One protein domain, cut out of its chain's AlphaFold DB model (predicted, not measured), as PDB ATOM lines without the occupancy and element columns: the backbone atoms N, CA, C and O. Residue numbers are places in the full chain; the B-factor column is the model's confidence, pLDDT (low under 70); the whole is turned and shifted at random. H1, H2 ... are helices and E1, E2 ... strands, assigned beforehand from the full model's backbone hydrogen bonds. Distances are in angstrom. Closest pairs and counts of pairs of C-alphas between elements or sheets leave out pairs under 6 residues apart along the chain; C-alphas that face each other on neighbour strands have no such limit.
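What this domain is: This is residues 4 to 141 of the 233 residues of an uncharacterized protein of Comamonadaceae bacterium NML00-0135 (UniProt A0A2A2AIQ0). A long, twisted four-stranded sheet has the long helix H2 running along one face, while H3 and H4 fold into a helical hairpin near H2's last residues and H1 lies off the sheet. It makes two layers, H2 and H4 being on one face of the sheet. The printed part has 138 residues, with four named helices and four named strands, along the chain H1 E1 H2 H3 H4 E2 E3 E4; the sheet, in the order E1 E2 E3 E4, is mixed, and the class is mixed, helices and strands. It is compact, radius of gyration of the C-alphas 15.6 A, yet elongated, 49 by 32 by 23 A.

Where its parts are: E2, residues 93 to 104, spans 33.3 A from C-alpha 93 at (137.341, 202.488, 132.073). E3 is 107 to 117, 33.1 A; E4, 125 to 133, 26.1 A, ends at (111.185, 192.821, 125.995); E1 is 29 to 36, 22.1 A. H2, 40 to 58, spans 25.0 A with a kink of 27 degrees near residue 49. H1 is 14 to 21, H3 60 to 66, H4 78 to 87.

How they stand to each other: E2, E3 and E4 form a meander, each strand the antiparallel neighbour of the one before; N 97 and O 113 are 2.8 A apart, N 112 and O 129 2.8 A. E1 and E2 are parallel, N 31 to O 94 2.8 A, and with H2, H3 and H4 between them form a strand-helix-strand unit. H2 is only just over E2 alone, height over the sheet 8.4 A; its C-alpha of Ile 50 is 6.4 A from that of Leu 96. H3 and H4 touch, C-alphas of Ala 62 and Pro 79 5.0 A apart. Every O i to N i+4 pair is within hydrogen-bond range in H1, H3 and H4; H2 has 14 of 15.

The domain as a whole: The C-alphas farthest apart, Asp 22 and Arg 105, are 49.3 A apart. The printed part has no cut; H3 to H4 is a long link. Residues 4 and 24 to 26 have pLDDT under 70.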
ATOM      1  N   THR A   4     121.376 205.126 119.350       68.12
ATOM      2  CA  THR A   4     122.065 205.020 120.636       68.12
ATOM      3  C   THR A   4     122.407 206.423 121.103       68.12
ATOM      4  O   THR A   4     122.893 207.221 120.303       68.12
ATOM      5  N   PHE A   5     122.157 206.734 122.373       75.06
ATOM      6  CA  PHE A   5     122.568 208.014 122.949       75.06
ATOM      7  C   PHE A   5     123.901 207.860 123.678       75.06
ATOM      8  O   PHE A   5     124.032 206.969 124.521       75.06
ATOM      9  N   THR A   6     124.843 208.760 123.392       82.19
ATOM     10  CA  THR A   6     126.157 208.820 124.041       82.19
ATOM     11  C   THR A   6     126.309 210.135 124.810       82.19
ATOM     12  O   THR A   6     125.997 211.192 124.256       82.19
ATOM     13  N   PRO A   7     126.793 210.099 126.068       80.06
ATOM     14  CA  PRO A   7     127.015 211.290 126.875       80.06
ATOM     15  C   PRO A   7     127.905 212.302 126.149       80.06
ATOM     16  O   PRO A   7     128.978 211.939 125.660       80.06
ATOM     17  N   PRO A   8     127.523 213.584 126.104       85.50
ATOM     18  CA  PRO A   8     128.354 214.595 125.477       85.50
ATOM     19  C   PRO A   8     129.584 214.883 126.346       85.50
ATOM     20  O   PRO A   8     129.465 215.274 127.509       85.50
ATOM     21  N   LEU A   9     130.779 214.770 125.756       85.12
ATOM     22  CA  LEU A   9     132.040 215.112 126.427       85.12
ATOM     23  C   LEU A   9     132.075 216.579 126.884       85.12
ATOM     24  O   LEU A   9     132.766 216.912 127.839       85.12
ATOM     25  N   SER A  10     131.315 217.473 126.244       88.94
ATOM     26  CA  SER A  10     131.218 218.885 126.636       88.94
ATOM     27  C   SER A  10     130.661 219.103 128.047       88.94
ATOM     28  O   SER A  10     130.915 220.164 128.612       88.94
ATOM     29  N   GLN A  11     129.943 218.127 128.613       90.88
ATOM     30  CA  GLN A  11     129.421 218.175 129.984       90.88
ATOM     31  C   GLN A  11     130.418 217.642 131.029       90.88
ATOM     32  O   GLN A  11     130.147 217.720 132.223       90.88
ATOM     33  N   ALA A  12     131.581 217.130 130.613       89.88
ATOM     34  CA  ALA A  12     132.608 216.676 131.543       89.88
ATOM     35  C   ALA A  12     133.352 217.852 132.218       89.88
ATOM     36  O   ALA A  12     133.558 218.900 131.581       89.88
ATOM     37  N   PRO A  13     133.829 217.681 133.474       90.12
ATOM     38  CA  PRO A  13     134.659 218.669 134.161       90.12
ATOM     39  C   PRO A  13     135.816 219.168 133.291       90.12
ATOM     40  O   PRO A  13     136.436 218.402 132.555       90.12
ATOM     41  N   ALA A  14     136.135 220.464 133.361       88.81
ATOM     42  CA  ALA A  14     137.183 221.056 132.522       88.81
ATOM     43  C   ALA A  14     138.554 220.381 132.716       88.81
ATOM     44  O   ALA A  14     139.267 220.172 131.736       88.81
ATOM     45  N   ALA A  15     138.875 219.996 133.954       85.69
ATOM     46  CA  ALA A  15     140.091 219.261 134.288       85.69
ATOM     47  C   ALA A  15     140.117 217.866 133.640       85.69
ATOM     48  O   ALA A  15     141.107 217.518 132.998       85.69
ATOM     49  N   LEU A  16     139.016 217.109 133.721       86.62
ATOM     50  CA  LEU A  16     138.882 215.822 133.034       86.62
ATOM     51  C   LEU A  16     139.002 215.991 131.513       86.62
ATOM     52  O   LEU A  16     139.763 215.275 130.874       86.62
ATOM     53  N   ARG A  17     138.332 216.986 130.918       88.56
ATOM     54  CA  ARG A  17     138.454 217.266 129.475       88.56
ATOM     55  C   ARG A  17     139.883 217.605 129.055       88.56
ATOM     56  O   ARG A  17     140.273 217.237 127.955       88.56
ATOM     57  N   ALA A  18     140.644 218.321 129.883       84.94
ATOM     58  CA  ALA A  18     142.057 218.587 129.620       84.94
ATOM     59  C   ALA A  18     142.879 217.292 129.684       84.94
ATOM     60  O   ALA A  18     143.531 216.949 128.705       84.94
ATOM     61  N   ARG A  19     142.727 216.505 130.760       84.06
ATOM     62  CA  ARG A  19     143.367 215.185 130.905       84.06
ATOM     63  C   ARG A  19     143.086 214.251 129.727       84.06
ATOM     64  O   ARG A  19     143.989 213.556 129.291       84.06
ATOM     65  N   LEU A  20     141.855 214.234 129.216       82.69
ATOM     66  CA  LEU A  20     141.465 213.403 128.074       82.69
ATOM     67  C   LEU A  20     142.066 213.875 126.743       82.69
ATOM     68  O   LEU A  20     142.255 213.054 125.855       82.69
ATOM     69  N   ARG A  21     142.348 215.176 126.584       80.19
ATOM     70  CA  ARG A  21     142.998 215.720 125.379       80.19
ATOM     71  C   ARG A  21     144.498 215.462 125.358       80.19
ATOM     72  O   ARG A  21     145.033 215.170 124.299       80.19
ATOM     73  N   ASP A  22     145.139 215.575 126.516       74.38
ATOM     74  CA  ASP A  22     146.599 215.528 126.650       74.38
ATOM     75  C   ASP A  22     147.118 214.109 126.956       74.38
ATOM     76  O   ASP A  22     148.277 213.915 127.322       74.38
ATOM     77  N   CYS A  23     146.246 213.106 126.866       72.88
ATOM     78  CA  CYS A  23     146.562 211.729 127.197       72.88
ATOM     79  C   CYS A  23     146.889 210.910 125.940       72.88
ATOM     80  O   CYS A  23     146.023 210.648 125.111       72.88
ATOM     81  N   ASP A  24     148.132 210.431 125.855       64.62
ATOM     82  CA  ASP A  24     148.613 209.692 124.681       64.62
ATOM     83  C   ASP A  24     148.343 208.174 124.729       64.62
ATOM     84  O   ASP A  24     148.340 207.532 123.676       64.62
ATOM     85  N   ARG A  25     148.167 207.554 125.916       59.91
ATOM     86  CA  ARG A  25     148.038 206.074 126.045       59.91
ATOM     87  C   ARG A  25     147.186 205.525 127.200       59.91
ATOM     88  O   ARG A  25     146.799 204.365 127.130       59.91
ATOM     89  N   ALA A  26     146.928 206.297 128.256       66.19
ATOM     90  CA  ALA A  26     146.354 205.794 129.512       66.19
ATOM     91  C   ALA A  26     145.287 206.755 130.065       66.19
ATOM     92  O   ALA A  26     145.524 207.471 131.039       66.19
ATOM     93  N   CYS A  27     144.144 206.835 129.380       78.38
ATOM     94  CA  CYS A  27     143.102 207.818 129.681       78.38
ATOM     95  C   CYS A  27     141.910 207.138 130.328       78.38
ATOM     96  O   CYS A  27     141.559 206.030 129.912       78.38
ATOM     97  N   PRO A  28     141.213 207.827 131.243       84.88
ATOM     98  CA  PRO A  28     139.977 207.289 131.745       84.88
ATOM     99  C   PRO A  28     138.945 207.257 130.606       84.88
ATOM    100  O   PRO A  28     138.839 208.213 129.839       84.88
ATOM    101  N   GLN A  29     138.184 206.176 130.460       88.00
ATOM    102  CA  GLN A  29     137.165 206.057 129.410       88.00
ATOM    103  C   GLN A  29     135.777 205.818 129.996       88.00
ATOM    104  O   GLN A  29     135.572 204.851 130.720       88.00
ATOM    105  N   LEU A  30     134.812 206.665 129.635       90.25
ATOM    106  CA  LEU A  30     133.396 206.443 129.914       90.25
ATOM    107  C   LEU A  30     132.648 206.305 128.590       90.25
ATOM    108  O   LEU A  30     132.555 207.261 127.820       90.25
ATOM    109  N   GLN A  31     132.102 205.122 128.340       92.12
ATOM    110  CA  GLN A  31     131.307 204.818 127.160       92.12
ATOM    111  C   GLN A  31     129.921 204.378 127.619       92.12
ATOM    112  O   GLN A  31     129.758 203.316 128.202       92.12
ATOM    113  N   LEU A  32     128.910 205.211 127.390       93.56
ATOM    114  CA  LEU A  32     127.522 204.841 127.658       93.56
ATOM    115  C   LEU A  32     126.759 204.882 126.339       93.56
ATOM    116  O   LEU A  32     126.843 205.873 125.608       93.56
ATOM    117  N   ARG A  33     126.015 203.821 126.034       93.69
ATOM    118  CA  ARG A  33     125.093 203.772 124.894       93.69
ATOM    119  C   ARG A  33     123.736 203.305 125.385       93.69
ATOM    120  O   ARG A  33     123.547 202.128 125.672       93.69
ATOM    121  N   TYR A  34     122.808 204.252 125.479       92.56
ATOM    122  CA  TYR A  34     121.422 204.007 125.880       92.56
ATOM    123  C   TYR A  34     120.549 203.626 124.688       92.56
ATOM    124  O   TYR A  34     120.827 204.025 123.555       92.56
ATOM    125  N   ALA A  35     119.448 202.922 124.949       91.38
ATOM    126  CA  ALA A  35     118.447 202.628 123.935       91.38
ATOM    127  C   ALA A  35     117.534 203.840 123.739       91.38
ATOM    128  O   ALA A  35     116.945 204.338 124.702       91.38
ATOM    129  N   ALA A  36     117.352 204.261 122.487       87.31
ATOM    130  CA  ALA A  36     116.355 205.256 122.104       87.31
ATOM    131  C   ALA A  36     115.509 204.747 120.924       87.31
ATOM    132  O   ALA A  36     115.674 205.139 119.768       87.31
ATOM    133  N   THR A  37     114.598 203.818 121.218       84.88
ATOM    134  CA  THR A  37     113.566 203.362 120.275       84.88
ATOM    135  C   THR A  37     112.316 204.251 120.356       84.88
ATOM    136  O   THR A  37     112.133 204.949 121.354       84.88
ATOM    137  N   PRO A  38     111.385 204.186 119.385       85.62
ATOM    138  CA  PRO A  38     110.087 204.859 119.507       85.62
ATOM    139  C   PRO A  38     109.210 204.350 120.669       85.62
ATOM    140  O   PRO A  38     108.223 204.987 121.025       85.62
ATOM    141  N   GLN A  39     109.533 203.195 121.263       89.12
ATOM    142  CA  GLN A  39     108.742 202.572 122.323       89.12
ATOM    143  C   GLN A  39     109.310 202.934 123.700       89.12
ATOM    144  O   GLN A  39     110.202 202.268 124.225       89.12
ATOM    145  N   ALA A  40     108.758 203.976 124.327       90.44
ATOM    146  CA  ALA A  40     109.264 204.491 125.603       90.44
ATOM    147  C   ALA A  40     109.281 203.445 126.737       90.44
ATOM    148  O   ALA A  40     110.173 203.478 127.581       90.44
ATOM    149  N   ALA A  41     108.332 202.501 126.757       92.31
ATOM    150  CA  ALA A  41     108.306 201.424 127.749       92.31
ATOM    151  C   ALA A  41     109.524 200.491 127.638       92.31
ATOM    152  O   ALA A  41     110.120 200.136 128.655       92.31
ATOM    153  N   ILE A  42     109.935 200.163 126.410       93.06
ATOM    154  CA  ILE A  42     111.125 199.350 126.139       93.06
ATOM    155  C   ILE A  42     112.382 200.102 126.567       93.06
ATOM    156  O   ILE A  42     113.196 199.547 127.305       93.06
ATOM    157  N   ASN A  43     112.500 201.379 126.180       93.19
ATOM    158  CA  ASN A  43     113.640 202.217 126.566       93.19
ATOM    159  C   ASN A  43     113.785 202.262 128.089       93.19
ATOM    160  O   ASN A  43     114.856 201.963 128.603       93.19
ATOM    161  N   ARG A  44     112.698 202.533 128.828       93.12
ATOM    162  CA  ARG A  44     112.741 202.566 130.298       93.12
ATOM    163  C   ARG A  44     113.225 201.255 130.898       93.12
ATOM    164  O   ARG A  44     113.989 201.295 131.855       93.12
ATOM    165  N   ARG A  45     112.803 200.108 130.360       93.94
ATOM    166  CA  ARG A  45     113.218 198.804 130.887       93.94
ATOM    167  C   ARG A  45     114.716 198.571 130.715       93.94
ATOM    168  O   ARG A  45     115.377 198.213 131.685       93.94
ATOM    169  N   ILE A  46     115.241 198.761 129.508       92.81
ATOM    170  CA  ILE A  46     116.652 198.470 129.223       92.81
ATOM    171  C   ILE A  46     117.582 199.547 129.799       92.81
ATOM    172  O   ILE A  46     118.613 199.231 130.384       92.81
ATOM    173  N   ASN A  47     117.170 200.816 129.756       95.12
ATOM    174  CA  ASN A  47     117.934 201.919 130.334       95.12
ATOM    175  C   ASN A  47     117.919 201.880 131.869       95.12
ATOM    176  O   ASN A  47     118.888 202.311 132.486       95.12
ATOM    177  N   ALA A  48     116.887 201.314 132.509       94.75
ATOM    178  CA  ALA A  48     116.911 201.054 133.951       94.75
ATOM    179  C   ALA A  48     118.042 200.093 134.350       94.75
ATOM    180  O   ALA A  48     118.628 200.267 135.416       94.75
ATOM    181  N   GLU A  49     118.386 199.126 133.499       94.38
ATOM    182  CA  GLU A  49     119.505 198.221 133.757       94.38
ATOM    183  C   GLU A  49     120.859 198.926 133.587       94.38
ATOM    184  O   GLU A  49     121.714 198.810 134.465       94.38
ATOM    185  N   ILE A  50     121.026 199.739 132.534       95.25
ATOM    186  CA  ILE A  50     122.212 200.605 132.375       95.25
ATOM    187  C   ILE A  50     122.374 201.495 133.610       95.25
ATOM    188  O   ILE A  50     123.440 201.551 134.214       95.25
ATOM    189  N   ASN A  51     121.289 202.140 134.036       96.06
ATOM    190  CA  ASN A  51     121.257 203.004 135.209       96.06
ATOM    191  C   ASN A  51     121.605 202.259 136.501       96.06
ATOM    192  O   ASN A  51     122.343 202.792 137.326       96.06
ATOM    193  N   ARG A  52     121.111 201.031 136.688       95.69
ATOM    194  CA  ARG A  52     121.441 200.192 137.848       95.69
ATOM    195  C   ARG A  52     122.938 199.891 137.907       95.69
ATOM    196  O   ARG A  52     123.536 199.994 138.975       95.69
ATOM    197  N   GLN A  53     123.549 199.543 136.775       94.69
ATOM    198  CA  GLN A  53     124.989 199.277 136.699       94.69
ATOM    199  C   GLN A  53     125.812 200.559 136.871       94.69
ATOM    200  O   GLN A  53     126.783 200.574 137.623       94.69
ATOM    201  N   LEU A  54     125.369 201.667 136.276       94.00
ATOM    202  CA  LEU A  54     125.986 202.977 136.461       94.00
ATOM    203  C   LEU A  54     125.967 203.404 137.935       94.00
ATOM    204  O   LEU A  54     126.981 203.859 138.453       94.00
ATOM    205  N   GLN A  55     124.849 203.197 138.639       94.88
ATOM    206  CA  GLN A  55     124.746 203.434 140.083       94.88
ATOM    207  C   GLN A  55     125.669 202.528 140.900       94.88
ATOM    208  O   GLN A  55     126.205 202.979 141.908       94.88
ATOM    209  N   ALA A  56     125.850 201.269 140.497       93.31
ATOM    210  CA  ALA A  56     126.744 200.347 141.191       93.31
ATOM    211  C   ALA A  56     128.216 200.791 141.105       93.31
ATOM    212  O   ALA A  56     128.965 200.573 142.053       93.31
ATOM    213  N   HIS A  57     128.610 201.447 140.009       92.06
ATOM    214  CA  HIS A  57     129.975 201.940 139.811       92.06
ATOM    215  C   HIS A  57     130.207 203.370 140.314       92.06
ATOM    216  O   HIS A  57     131.263 203.648 140.870       92.06
ATOM    217  N   LEU A  58     129.244 204.276 140.116       92.94
ATOM    218  CA  LEU A  58     129.404 205.717 140.372       92.94
ATOM    219  C   LEU A  58     128.573 206.230 141.560       92.94
ATOM    220  O   LEU A  58     128.626 207.407 141.911       92.94
ATOM    221  N   GLY A  59     127.775 205.362 142.180       92.62
ATOM    222  CA  GLY A  59     126.893 205.703 143.288       92.62
ATOM    223  C   GLY A  59     125.550 206.313 142.863       92.62
ATOM    224  O   GLY A  59     125.383 206.941 141.816       92.62
ATOM    225  N   ALA A  60     124.544 206.163 143.730       93.19
ATOM    226  CA  ALA A  60     123.179 206.623 143.459       93.19
ATOM    227  C   ALA A  60     123.006 208.155 143.480       93.19
ATOM    228  O   ALA A  60     121.990 208.670 143.013       93.19
ATOM    229  N   ALA A  61     123.947 208.907 144.057       95.12
ATOM    230  CA  ALA A  61     123.863 210.367 144.119       95.12
ATOM    231  C   ALA A  61     123.987 211.005 142.729       95.12
ATOM    232  O   ALA A  61     123.144 211.830 142.377       95.12
ATOM    233  N   ALA A  62     124.963 210.558 141.934       93.94
ATOM    234  CA  ALA A  62     125.213 211.069 140.591       93.94
ATOM    235  C   ALA A  62     123.979 210.915 139.693       93.94
ATOM    236  O   ALA A  62     123.512 211.887 139.102       93.94
ATOM    237  N   LEU A  63     123.376 209.718 139.672       94.19
ATOM    238  CA  LEU A  63     122.197 209.477 138.839       94.19
ATOM    239  C   LEU A  63     120.959 210.252 139.313       94.19
ATOM    240  O   LEU A  63     120.171 210.715 138.492       94.19
ATOM    241  N   ARG A  64     120.781 210.430 140.628       95.06
ATOM    242  CA  ARG A  64     119.675 211.247 141.156       95.06
ATOM    243  C   ARG A  64     119.794 212.712 140.741       95.06
ATOM    244  O   ARG A  64     118.783 213.306 140.390       95.06
ATOM    245  N   GLN A  65     121.002 213.276 140.781       96.25
ATOM    246  CA  GLN A  65     121.256 214.663 140.372       96.25
ATOM    247  C   GLN A  65     121.080 214.858 138.866       96.25
ATOM    248  O   GLN A  65     120.537 215.874 138.448       96.25
ATOM    249  N   ALA A  66     121.485 213.865 138.073       94.62
ATOM    250  CA  ALA A  66     121.351 213.890 136.623       94.62
ATOM    251  C   ALA A  66     119.891 214.020 136.150       94.62
ATOM    252  O   ALA A  66     119.624 214.595 135.092       94.62
ATOM    253  N   GLY A  67     118.952 213.459 136.929       94.25
ATOM    254  CA  GLY A  67     117.549 213.295 136.549       94.25
ATOM    255  C   GLY A  67     117.382 212.382 135.328       94.25
ATOM    256  O   GLY A  67     118.301 212.217 134.540       94.25
ATOM    257  N   LEU A  68     116.206 211.781 135.137       94.38
ATOM    258  CA  LEU A  68     115.937 210.914 133.979       94.38
ATOM    259  C   LEU A  68     114.846 211.516 133.078       94.38
ATOM    260  O   LEU A  68     113.908 212.161 133.559       94.38
ATOM    261  N   ASP A  69     114.968 211.352 131.762       91.50
ATOM    262  CA  ASP A  69     113.915 211.661 130.783       91.50
ATOM    263  C   ASP A  69     112.835 210.554 130.715       91.50
ATOM    264  O   ASP A  69     112.881 209.575 131.467       91.50
ATOM    265  N   GLU A  70     111.828 210.686 129.839       88.12
ATOM    266  CA  GLU A  70     110.777 209.659 129.687       88.12
ATOM    267  C   GLU A  70     111.274 208.293 129.175       88.12
ATOM    268  O   GLU A  70     110.546 207.289 129.267       88.12
ATOM    269  N   HIS A  71     112.495 208.246 128.641       90.12
ATOM    270  CA  HIS A  71     113.173 207.058 128.140       90.12
ATOM    271  C   HIS A  71     114.120 206.445 129.177       90.12
ATOM    272  O   HIS A  71     114.646 205.358 128.940       90.12
ATOM    273  N   GLY A  72     114.307 207.082 130.336       92.00
ATOM    274  CA  GLY A  72     115.235 206.628 131.369       92.00
ATOM    275  C   GLY A  72     116.691 207.007 131.096       92.00
ATOM    276  O   GLY A  72     117.578 206.383 131.670       92.00
ATOM    277  N   ILE A  73     116.948 207.987 130.228       93.44
ATOM    278  CA  ILE A  73     118.285 208.515 129.937       93.44
ATOM    279  C   ILE A  73     118.547 209.722 130.853       93.44
ATOM    280  O   ILE A  73     117.634 210.527 131.066       93.44
ATOM    281  N   PRO A  74     119.761 209.871 131.416       94.31
ATOM    282  CA  PRO A  74     120.136 211.067 132.162       94.31
ATOM    283  C   PRO A  74     119.886 212.367 131.378       94.31
ATOM    284  O   PRO A  74     120.288 212.476 130.220       94.31
ATOM    285  N   ARG A  75     119.238 213.364 131.995       93.81
ATOM    286  CA  ARG A  75     119.003 214.678 131.353       93.81
ATOM    287  C   ARG A  75     120.248 215.561 131.386       93.81
ATOM    288  O   ARG A  75     120.489 216.317 130.448       93.81
ATOM    289  N   ASP A  76     121.016 215.454 132.465       94.44
ATOM    290  CA  ASP A  76     122.292 216.133 132.666       94.44
ATOM    291  C   ASP A  76     123.381 215.111 133.021       94.44
ATOM    292  O   ASP A  76     123.323 214.442 134.049       94.44
ATOM    293  N   PHE A  77     124.393 214.981 132.169       94.88
ATOM    294  CA  PHE A  77     125.524 214.084 132.390       94.88
ATOM    295  C   PHE A  77     126.656 214.726 133.192       94.88
ATOM    296  O   PHE A  77     127.585 214.008 133.555       94.88
ATOM    297  N   ALA A  78     126.610 216.022 133.515       95.06
ATOM    298  CA  ALA A  78     127.629 216.656 134.353       95.06
ATOM    299  C   ALA A  78     127.875 215.921 135.693       95.06
ATOM    300  O   ALA A  78     129.035 215.607 135.977       95.06
ATOM    301  N   PRO A  79     126.849 215.551 136.493       95.44
ATOM    302  CA  PRO A  79     127.069 214.782 137.722       95.44
ATOM    303  C   PRO A  79     127.586 213.356 137.471       95.44
ATOM    304  O   PRO A  79     128.326 212.826 138.297       95.44
ATOM    305  N   ILE A  80     127.251 212.741 136.331       95.44
ATOM    306  CA  ILE A  80     127.785 211.424 135.942       95.44
ATOM    307  C   ILE A  80     129.281 211.528 135.641       95.44
ATOM    308  O   ILE A  80     130.070 210.740 136.155       95.44
ATOM    309  N   TRP A  81     129.683 212.524 134.851       93.56
ATOM    310  CA  TRP A  81     131.087 212.775 134.540       93.56
ATOM    311  C   TRP A  81     131.907 213.142 135.776       93.56
ATOM    312  O   TRP A  81     133.049 212.710 135.881       93.56
ATOM    313  N   ALA A  82     131.341 213.915 136.706       93.31
ATOM    314  CA  ALA A  82     132.008 214.259 137.959       93.31
ATOM    315  C   ALA A  82     132.256 213.018 138.832       93.31
ATOM    316  O   ALA A  82     133.378 212.802 139.279       93.31
ATOM    317  N   ALA A  83     131.239 212.168 139.012       93.81
ATOM    318  CA  ALA A  83     131.387 210.928 139.772       93.81
ATOM    319  C   ALA A  83     132.341 209.934 139.092       93.81
ATOM    320  O   ALA A  83     133.083 209.230 139.769       93.81
ATOM    321  N   PHE A  84     132.352 209.893 137.757       91.94
ATOM    322  CA  PHE A  84     133.328 209.113 137.001       91.94
ATOM    323  C   PHE A  84     134.762 209.616 137.218       91.94
ATOM    324  O   PHE A  84     135.639 208.803 137.485       91.94
ATOM    325  N   ASP A  85     135.001 210.930 137.154       90.38
ATOM    326  CA  ASP A  85     136.332 211.513 137.387       90.38
ATOM    327  C   ASP A  85     136.875 211.173 138.785       90.38
ATOM    328  O   ASP A  85     138.058 210.877 138.944       90.38
ATOM    329  N   GLU A  86     135.994 211.175 139.787       89.31
ATOM    330  CA  GLU A  86     136.321 210.817 141.168       89.31
ATOM    331  C   GLU A  86     136.582 209.312 141.337       89.31
ATOM    332  O   GLU A  86     137.566 208.915 141.961       89.31
ATOM    333  N   ALA A  87     135.714 208.466 140.777       86.94
ATOM    334  CA  ALA A  87     135.775 207.017 140.963       86.94
ATOM    335  C   ALA A  87     136.841 206.327 140.096       86.94
ATOM    336  O   ALA A  87     137.278 205.224 140.426       86.94
ATOM    337  N   MET A  88     137.224 206.929 138.967       84.31
ATOM    338  CA  MET A  88     138.020 206.282 137.919       84.31
ATOM    339  C   MET A  88     139.229 207.140 137.515       84.31
ATOM    340  O   MET A  88     139.263 207.708 136.418       84.31
ATOM    341  N   PRO A  89     140.255 207.242 138.381       77.00
ATOM    342  CA  PRO A  89     141.482 207.949 138.044       77.00
ATOM    343  C   PRO A  89     142.310 207.187 136.996       77.00
ATOM    344  O   PRO A  89     142.163 205.977 136.808       77.00
ATOM    345  N   GLY A  90     143.194 207.932 136.325       81.06
ATOM    346  CA  GLY A  90     144.220 207.394 135.426       81.06
ATOM    347  C   GLY A  90     143.680 206.475 134.327       81.06
ATOM    348  O   GLY A  90     142.780 206.881 133.595       81.06
ATOM    349  N   ASN A  91     144.228 205.266 134.184       82.00
ATOM    350  CA  ASN A  91     143.905 204.352 133.075       82.00
ATOM    351  C   ASN A  91     142.648 203.496 133.316       82.00
ATOM    352  O   ASN A  91     142.642 202.310 133.002       82.00
ATOM    353  N   SER A  92     141.610 204.053 133.934       88.88
ATOM    354  CA  SER A  92     140.392 203.313 134.286       88.88
ATOM    355  C   SER A  92     139.324 203.404 133.184       88.88
ATOM    356  O   SER A  92     139.275 204.360 132.424       88.88
ATOM    357  N   SER A  93     138.426 202.434 133.058       90.44
ATOM    358  CA  SER A  93     137.341 202.488 132.073       90.44
ATOM    359  C   SER A  93     136.027 201.952 132.617       90.44
ATOM    360  O   SER A  93     136.010 201.069 133.473       90.44
ATOM    361  N   LEU A  94     134.933 202.484 132.077       93.12
ATOM    362  CA  LEU A  94     133.572 201.994 132.220       93.12
ATOM    363  C   LEU A  94     132.877 202.076 130.860       93.12
ATOM    364  O   LEU A  94     132.715 203.162 130.302       93.12
ATOM    365  N   SER A  95     132.440 200.933 130.353       94.81
ATOM    366  CA  SER A  95     131.574 200.800 129.192       94.81
ATOM    367  C   SER A  95     130.259 200.134 129.599       94.81
ATOM    368  O   SER A  95     130.265 199.103 130.272       94.81
ATOM    369  N   LEU A  96     129.136 200.740 129.217       95.44
ATOM    370  CA  LEU A  96     127.784 200.197 129.334       95.44
ATOM    371  C   LEU A  96     127.064 200.454 128.011       95.44
ATOM    372  O   LEU A  96     126.634 201.577 127.729       95.44
ATOM    373  N   GLU A  97     126.940 199.422 127.186       93.81
ATOM    374  CA  GLU A  97     126.490 199.552 125.806       93.81
ATOM    375  C   GLU A  97     125.331 198.624 125.485       93.81
ATOM    376  O   GLU A  97     125.439 197.406 125.609       93.81
ATOM    377  N   VAL A  98     124.226 199.200 125.010       93.31
ATOM    378  CA  VAL A  98     123.114 198.419 124.475       93.31
ATOM    379  C   VAL A  98     123.179 198.301 122.954       93.31
ATOM    380  O   VAL A  98     123.369 199.289 122.239       93.31
ATOM    381  N   SER A  99     122.929 197.092 122.463       92.31
ATOM    382  CA  SER A  99     122.716 196.772 121.053       92.31
ATOM    383  C   SER A  99     121.349 196.118 120.873       92.31
ATOM    384  O   SER A  99     120.915 195.336 121.714       92.31
ATOM    385  N   TYR A 100     120.639 196.419 119.785       93.06
ATOM    386  CA  TYR A 100     119.398 195.717 119.434       93.06
ATOM    387  C   TYR A 100     119.691 194.552 118.482       93.06
ATOM    388  O   TYR A 100     120.268 194.755 117.415       93.06
ATOM    389  N   LEU A 101     119.265 193.354 118.883       93.56
ATOM    390  CA  LEU A 101     119.509 192.073 118.212       93.56
ATOM    391  C   LEU A 101     118.394 191.682 117.225       93.56
ATOM    392  O   LEU A 101     118.468 190.634 116.596       93.56
ATOM    393  N   GLY A 102     117.336 192.488 117.110       92.81
ATOM    394  CA  GLY A 102     116.179 192.183 116.268       92.81
ATOM    395  C   GLY A 102     114.928 191.831 117.069       92.81
ATOM    396  O   GLY A 102     114.855 192.027 118.284       92.81
ATOM    397  N   ALA A 103     113.911 191.328 116.375       93.19
ATOM    398  CA  ALA A 103     112.642 190.944 116.977       93.19
ATOM    399  C   ALA A 103     112.368 189.455 116.770       93.19
ATOM    400  O   ALA A 103     112.577 188.925 115.684       93.19
ATOM    401  N   TYR A 104     111.811 188.806 117.789       93.94
ATOM    402  CA  TYR A 104     111.350 187.426 117.711       93.94
ATOM    403  C   TYR A 104     109.918 187.330 118.227       93.94
ATOM    404  O   TYR A 104     109.639 187.604 119.393       93.94
ATOM    405  N   ARG A 105     108.979 186.962 117.348       90.75
ATOM    406  CA  ARG A 105     107.556 186.762 117.696       90.75
ATOM    407  C   ARG A 105     106.927 187.937 118.461       90.75
ATOM    408  O   ARG A 105     106.181 187.748 119.417       90.75
ATOM    409  N   GLY A 106     107.249 189.161 118.039       90.44
ATOM    410  CA  GLY A 106     106.759 190.403 118.648       90.44
ATOM    411  C   GLY A 106     107.581 190.908 119.840       90.44
ATOM    412  O   GLY A 106     107.416 192.062 120.229       90.44
ATOM    413  N   TRP A 107     108.506 190.105 120.368       94.19
ATOM    414  CA  TRP A 107     109.434 190.510 121.425       94.19
ATOM    415  C   TRP A 107     110.671 191.165 120.824       94.19
ATOM    416  O   TRP A 107     111.221 190.677 119.840       94.19
ATOM    417  N   GLN A 108     111.104 192.275 121.409       95.00
ATOM    418  CA  GLN A 108     112.290 193.019 121.000       95.00
ATOM    419  C   GLN A 108     113.497 192.525 121.792       95.00
ATOM    420  O   GLN A 108     113.433 192.453 123.017       95.00
ATOM    421  N   GLN A 109     114.583 192.183 121.110       95.81
ATOM    422  CA  GLN A 109     115.766 191.591 121.723       95.81
ATOM    423  C   GLN A 109     116.886 192.624 121.797       95.81
ATOM    424  O   GLN A 109     117.222 193.259 120.799       95.81
ATOM    425  N   PHE A 110     117.470 192.790 122.975       95.44
ATOM    426  CA  PHE A 110     118.594 193.686 123.216       95.44
ATOM    427  C   PHE A 110     119.713 192.925 123.900       95.44
ATOM    428  O   PHE A 110     119.448 192.025 124.686       95.44
ATOM    429  N   GLU A 111     120.949 193.316 123.649       95.31
ATOM    430  CA  GLU A 111     122.110 192.900 124.420       95.31
ATOM    431  C   GLU A 111     122.683 194.109 125.134       95.31
ATOM    432  O   GLU A 111     122.875 195.155 124.520       95.31
ATOM    433  N   LEU A 112     122.939 193.961 126.428       95.25
ATOM    434  CA  LEU A 112     123.735 194.889 127.206       95.25
ATOM    435  C   LEU A 112     125.116 194.280 127.409       95.25
ATOM    436  O   LEU A 112     125.251 193.231 128.044       95.25
ATOM    437  N   GLN A 113     126.121 194.976 126.906       94.94
ATOM    438  CA  GLN A 113     127.517 194.718 127.197       94.94
ATOM    439  C   GLN A 113     127.976 195.700 128.268       94.94
ATOM    440  O   GLN A 113     127.677 196.893 128.223       94.94
ATOM    441  N   SER A 114     128.676 195.175 129.260       95.00
ATOM    442  CA  SER A 114     129.262 195.947 130.345       95.00
ATOM    443  C   SER A 114     130.733 195.597 130.445       95.00
ATOM    444  O   SER A 114     131.104 194.431 130.334       95.00
ATOM    445  N   GLY A 115     131.572 196.597 130.646       93.62
ATOM    446  CA  GLY A 115     133.004 196.420 130.800       93.62
ATOM    447  C   GLY A 115     133.546 197.479 131.731       93.62
ATOM    448  O   GLY A 115     133.148 198.635 131.656       93.62
ATOM    449  N   HIS A 116     134.452 197.106 132.617       91.44
ATOM    450  CA  HIS A 116     135.184 198.072 133.405       91.44
ATOM    451  C   HIS A 116     136.609 197.602 133.670       91.44
ATOM    452  O   HIS A 116     136.910 196.411 133.754       91.44
ATOM    453  N   TYR A 117     137.498 198.564 133.843       89.75
ATOM    454  CA  TYR A 117     138.852 198.332 134.309       89.75
ATOM    455  C   TYR A 117     139.202 199.431 135.299       89.75
ATOM    456  O   TYR A 117     138.947 200.601 135.039       89.75
ATOM    457  N   PHE A 118     139.783 199.057 136.429       84.38
ATOM    458  CA  PHE A 118     140.316 200.017 137.385       84.38
ATOM    459  C   PHE A 118     141.829 199.884 137.388       84.38
ATOM    460  O   PHE A 118     142.348 198.765 137.423       84.38
ATOM    461  N   GLU A 119     142.527 201.013 137.347       81.88
ATOM    462  CA  GLU A 119     143.985 201.026 137.382       81.88
ATOM    463  C   GLU A 119     144.520 200.212 138.573       81.88
ATOM    464  O   GLU A 119     144.023 200.301 139.695       81.88
ATOM    465  N   GLY A 120     145.518 199.366 138.304       81.75
ATOM    466  CA  GLY A 120     146.092 198.455 139.297       81.75
ATOM    467  C   GLY A 120     145.375 197.106 139.428       81.75
ATOM    468  O   GLY A 120     145.906 196.214 140.091       81.75
ATOM    469  N   LYS A 121     144.225 196.892 138.770       85.31
ATOM    470  CA  LYS A 121     143.658 195.542 138.612       85.31
ATOM    471  C   LYS A 121     144.449 194.726 137.586       85.31
ATOM    472  O   LYS A 121     145.030 195.267 136.645       85.31
ATOM    473  N   ALA A 122     144.433 193.404 137.766       88.19
ATOM    474  CA  ALA A 122     145.157 192.457 136.917       88.19
ATOM    475  C   ALA A 122     144.597 192.362 135.486       88.19
ATOM    476  O   ALA A 122     145.353 192.145 134.545       88.19
ATOM    477  N   HIS A 123     143.283 192.518 135.319       88.00
ATOM    478  CA  HIS A 123     142.595 192.458 134.030       88.00
ATOM    479  C   HIS A 123     141.275 193.249 134.089       88.00
ATOM    480  O   HIS A 123     140.807 193.566 135.190       88.00
ATOM    481  N   PRO A 124     140.664 193.590 132.937       88.44
ATOM    482  CA  PRO A 124     139.304 194.121 132.896       88.44
ATOM    483  C   PRO A 124     138.283 193.082 133.363       88.44
ATOM    484  O   PRO A 124     138.495 191.873 133.255       88.44
ATOM    485  N   GLU A 125     137.148 193.565 133.839       90.81
ATOM    486  CA  GLU A 125     135.958 192.772 134.120       90.81
ATOM    487  C   GLU A 125     134.888 193.168 133.110       90.81
ATOM    488  O   GLU A 125     134.655 194.351 132.876       90.81
ATOM    489  N   TYR A 126     134.240 192.192 132.493       93.25
ATOM    490  CA  TYR A 126     133.180 192.460 131.536       93.25
ATOM    491  C   TYR A 126     132.109 191.383 131.612       93.25
ATOM    492  O   TYR A 126     132.364 190.248 132.015       93.25
ATOM    493  N   ALA A 127     130.894 191.767 131.250       92.94
ATOM    494  CA  ALA A 127     129.720 190.920 131.280       92.94
ATOM    495  C   ALA A 127     128.831 191.242 130.081       92.94
ATOM    496  O   ALA A 127     128.750 192.393 129.649       92.94
ATOM    497  N   GLN A 128     128.121 190.233 129.592       93.56
ATOM    498  CA  GLN A 128     127.125 190.386 128.537       93.56
ATOM    499  C   GLN A 128     125.813 189.745 128.970       93.56
ATOM    500  O   GLN A 128     125.803 188.656 129.552       93.56
ATOM    501  N   CYS A 129     124.702 190.425 128.699       95.44
ATOM    502  CA  CYS A 129     123.381 189.896 128.991       95.44
ATOM    503  C   CYS A 129     122.347 190.347 127.965       95.44
ATOM    504  O   CYS A 129     122.232 191.537 127.676       95.44
ATOM    505  N   SER A 130     121.559 189.402 127.457       96.56
ATOM    506  CA  SER A 130     120.447 189.707 126.563       96.56
ATOM    507  C   SER A 130     119.118 189.827 127.308       96.56
ATOM    508  O   SER A 130     118.876 189.141 128.300       96.56
ATOM    509  N   TYR A 131     118.244 190.680 126.781       95.38
ATOM    510  CA  TYR A 131     116.910 190.976 127.282       95.38
ATOM    511  C   TYR A 131     115.906 190.888 126.137       95.38
ATOM    512  O   TYR A 131     116.023 191.614 125.149       95.38
ATOM    513  N   LEU A 132     114.883 190.047 126.286       96.44
ATOM    514  CA  LEU A 132     113.727 190.037 125.392       96.44
ATOM    515  C   LEU A 132     112.612 190.816 126.064       96.44
ATOM    516  O   LEU A 132     112.201 190.457 127.164       96.44
ATOM    517  N   ILE A 133     112.119 191.860 125.413       95.75
ATOM    518  CA  ILE A 133     111.185 192.821 125.995       95.75
ATOM    519  C   ILE A 133     109.930 192.902 125.123       95.75
ATOM    520  O   ILE A 133     110.023 193.054 123.902       95.75
ATOM    521  N   ASP A 134     108.750 192.792 125.731       94.12
ATOM    522  CA  ASP A 134     107.482 192.992 125.028       94.12
ATOM    523  C   ASP A 134     107.171 194.484 124.800       94.12
ATOM    524  O   ASP A 134     107.853 195.381 125.299       94.12
ATOM    525  N   GLY A 135     106.104 194.777 124.052       90.19
ATOM    526  CA  GLY A 135     105.683 196.159 123.792       90.19
ATOM    527  C   GLY A 135     105.289 196.959 125.045       90.19
ATOM    528  O   GLY A 135     105.185 198.181 124.979       90.19
ATOM    529  N   GLN A 136     105.090 196.295 126.191       91.75
ATOM    530  CA  GLN A 136     104.774 196.920 127.479       91.75
ATOM    531  C   GLN A 136     106.015 197.130 128.359       91.75
ATOM    532  O   GLN A 136     105.902 197.642 129.474       91.75
ATOM    533  N   GLY A 137     107.211 196.774 127.878       92.44
ATOM    534  CA  GLY A 137     108.453 196.900 128.641       92.44
ATOM    535  C   GLY A 137     108.685 195.765 129.647       92.44
ATOM    536  O   GLY A 137     109.564 195.883 130.507       92.44
ATOM    537  N   GLN A 138     107.922 194.670 129.585       94.00
ATOM    538  CA  GLN A 138     108.174 193.493 130.415       94.00
ATOM    539  C   GLN A 138     109.270 192.647 129.782       94.00
ATOM    540  O   GLN A 138     109.193 192.325 128.599       94.00
ATOM    541  N   ALA A 139     110.288 192.287 130.566       94.88
ATOM    542  CA  ALA A 139     111.308 191.361 130.097       94.88
ATOM    543  C   ALA A 139     110.881 189.916 130.355       94.88
ATOM    544  O   ALA A 139     110.368 189.599 131.432       94.88
ATOM    545  N   LEU A 140     111.132 189.051 129.380       96.19
ATOM    546  CA  LEU A 140     110.944 187.618 129.508       96.19
ATOM    547  C   LEU A 140     112.017 187.042 130.432       96.19
ATOM    548  O   LEU A 140     113.204 187.286 130.236       96.19
ATOM    549  N   ASP A 141     111.597 186.233 131.396       95.94
ATOM    550  CA  ASP A 141     112.498 185.394 132.175       95.94
ATOM    551  C   ASP A 141     112.453 183.931 131.701       95.94
ATOM    552  O   ASP A 141     111.627 183.514 130.878       95.94
TER     553      ASP A 141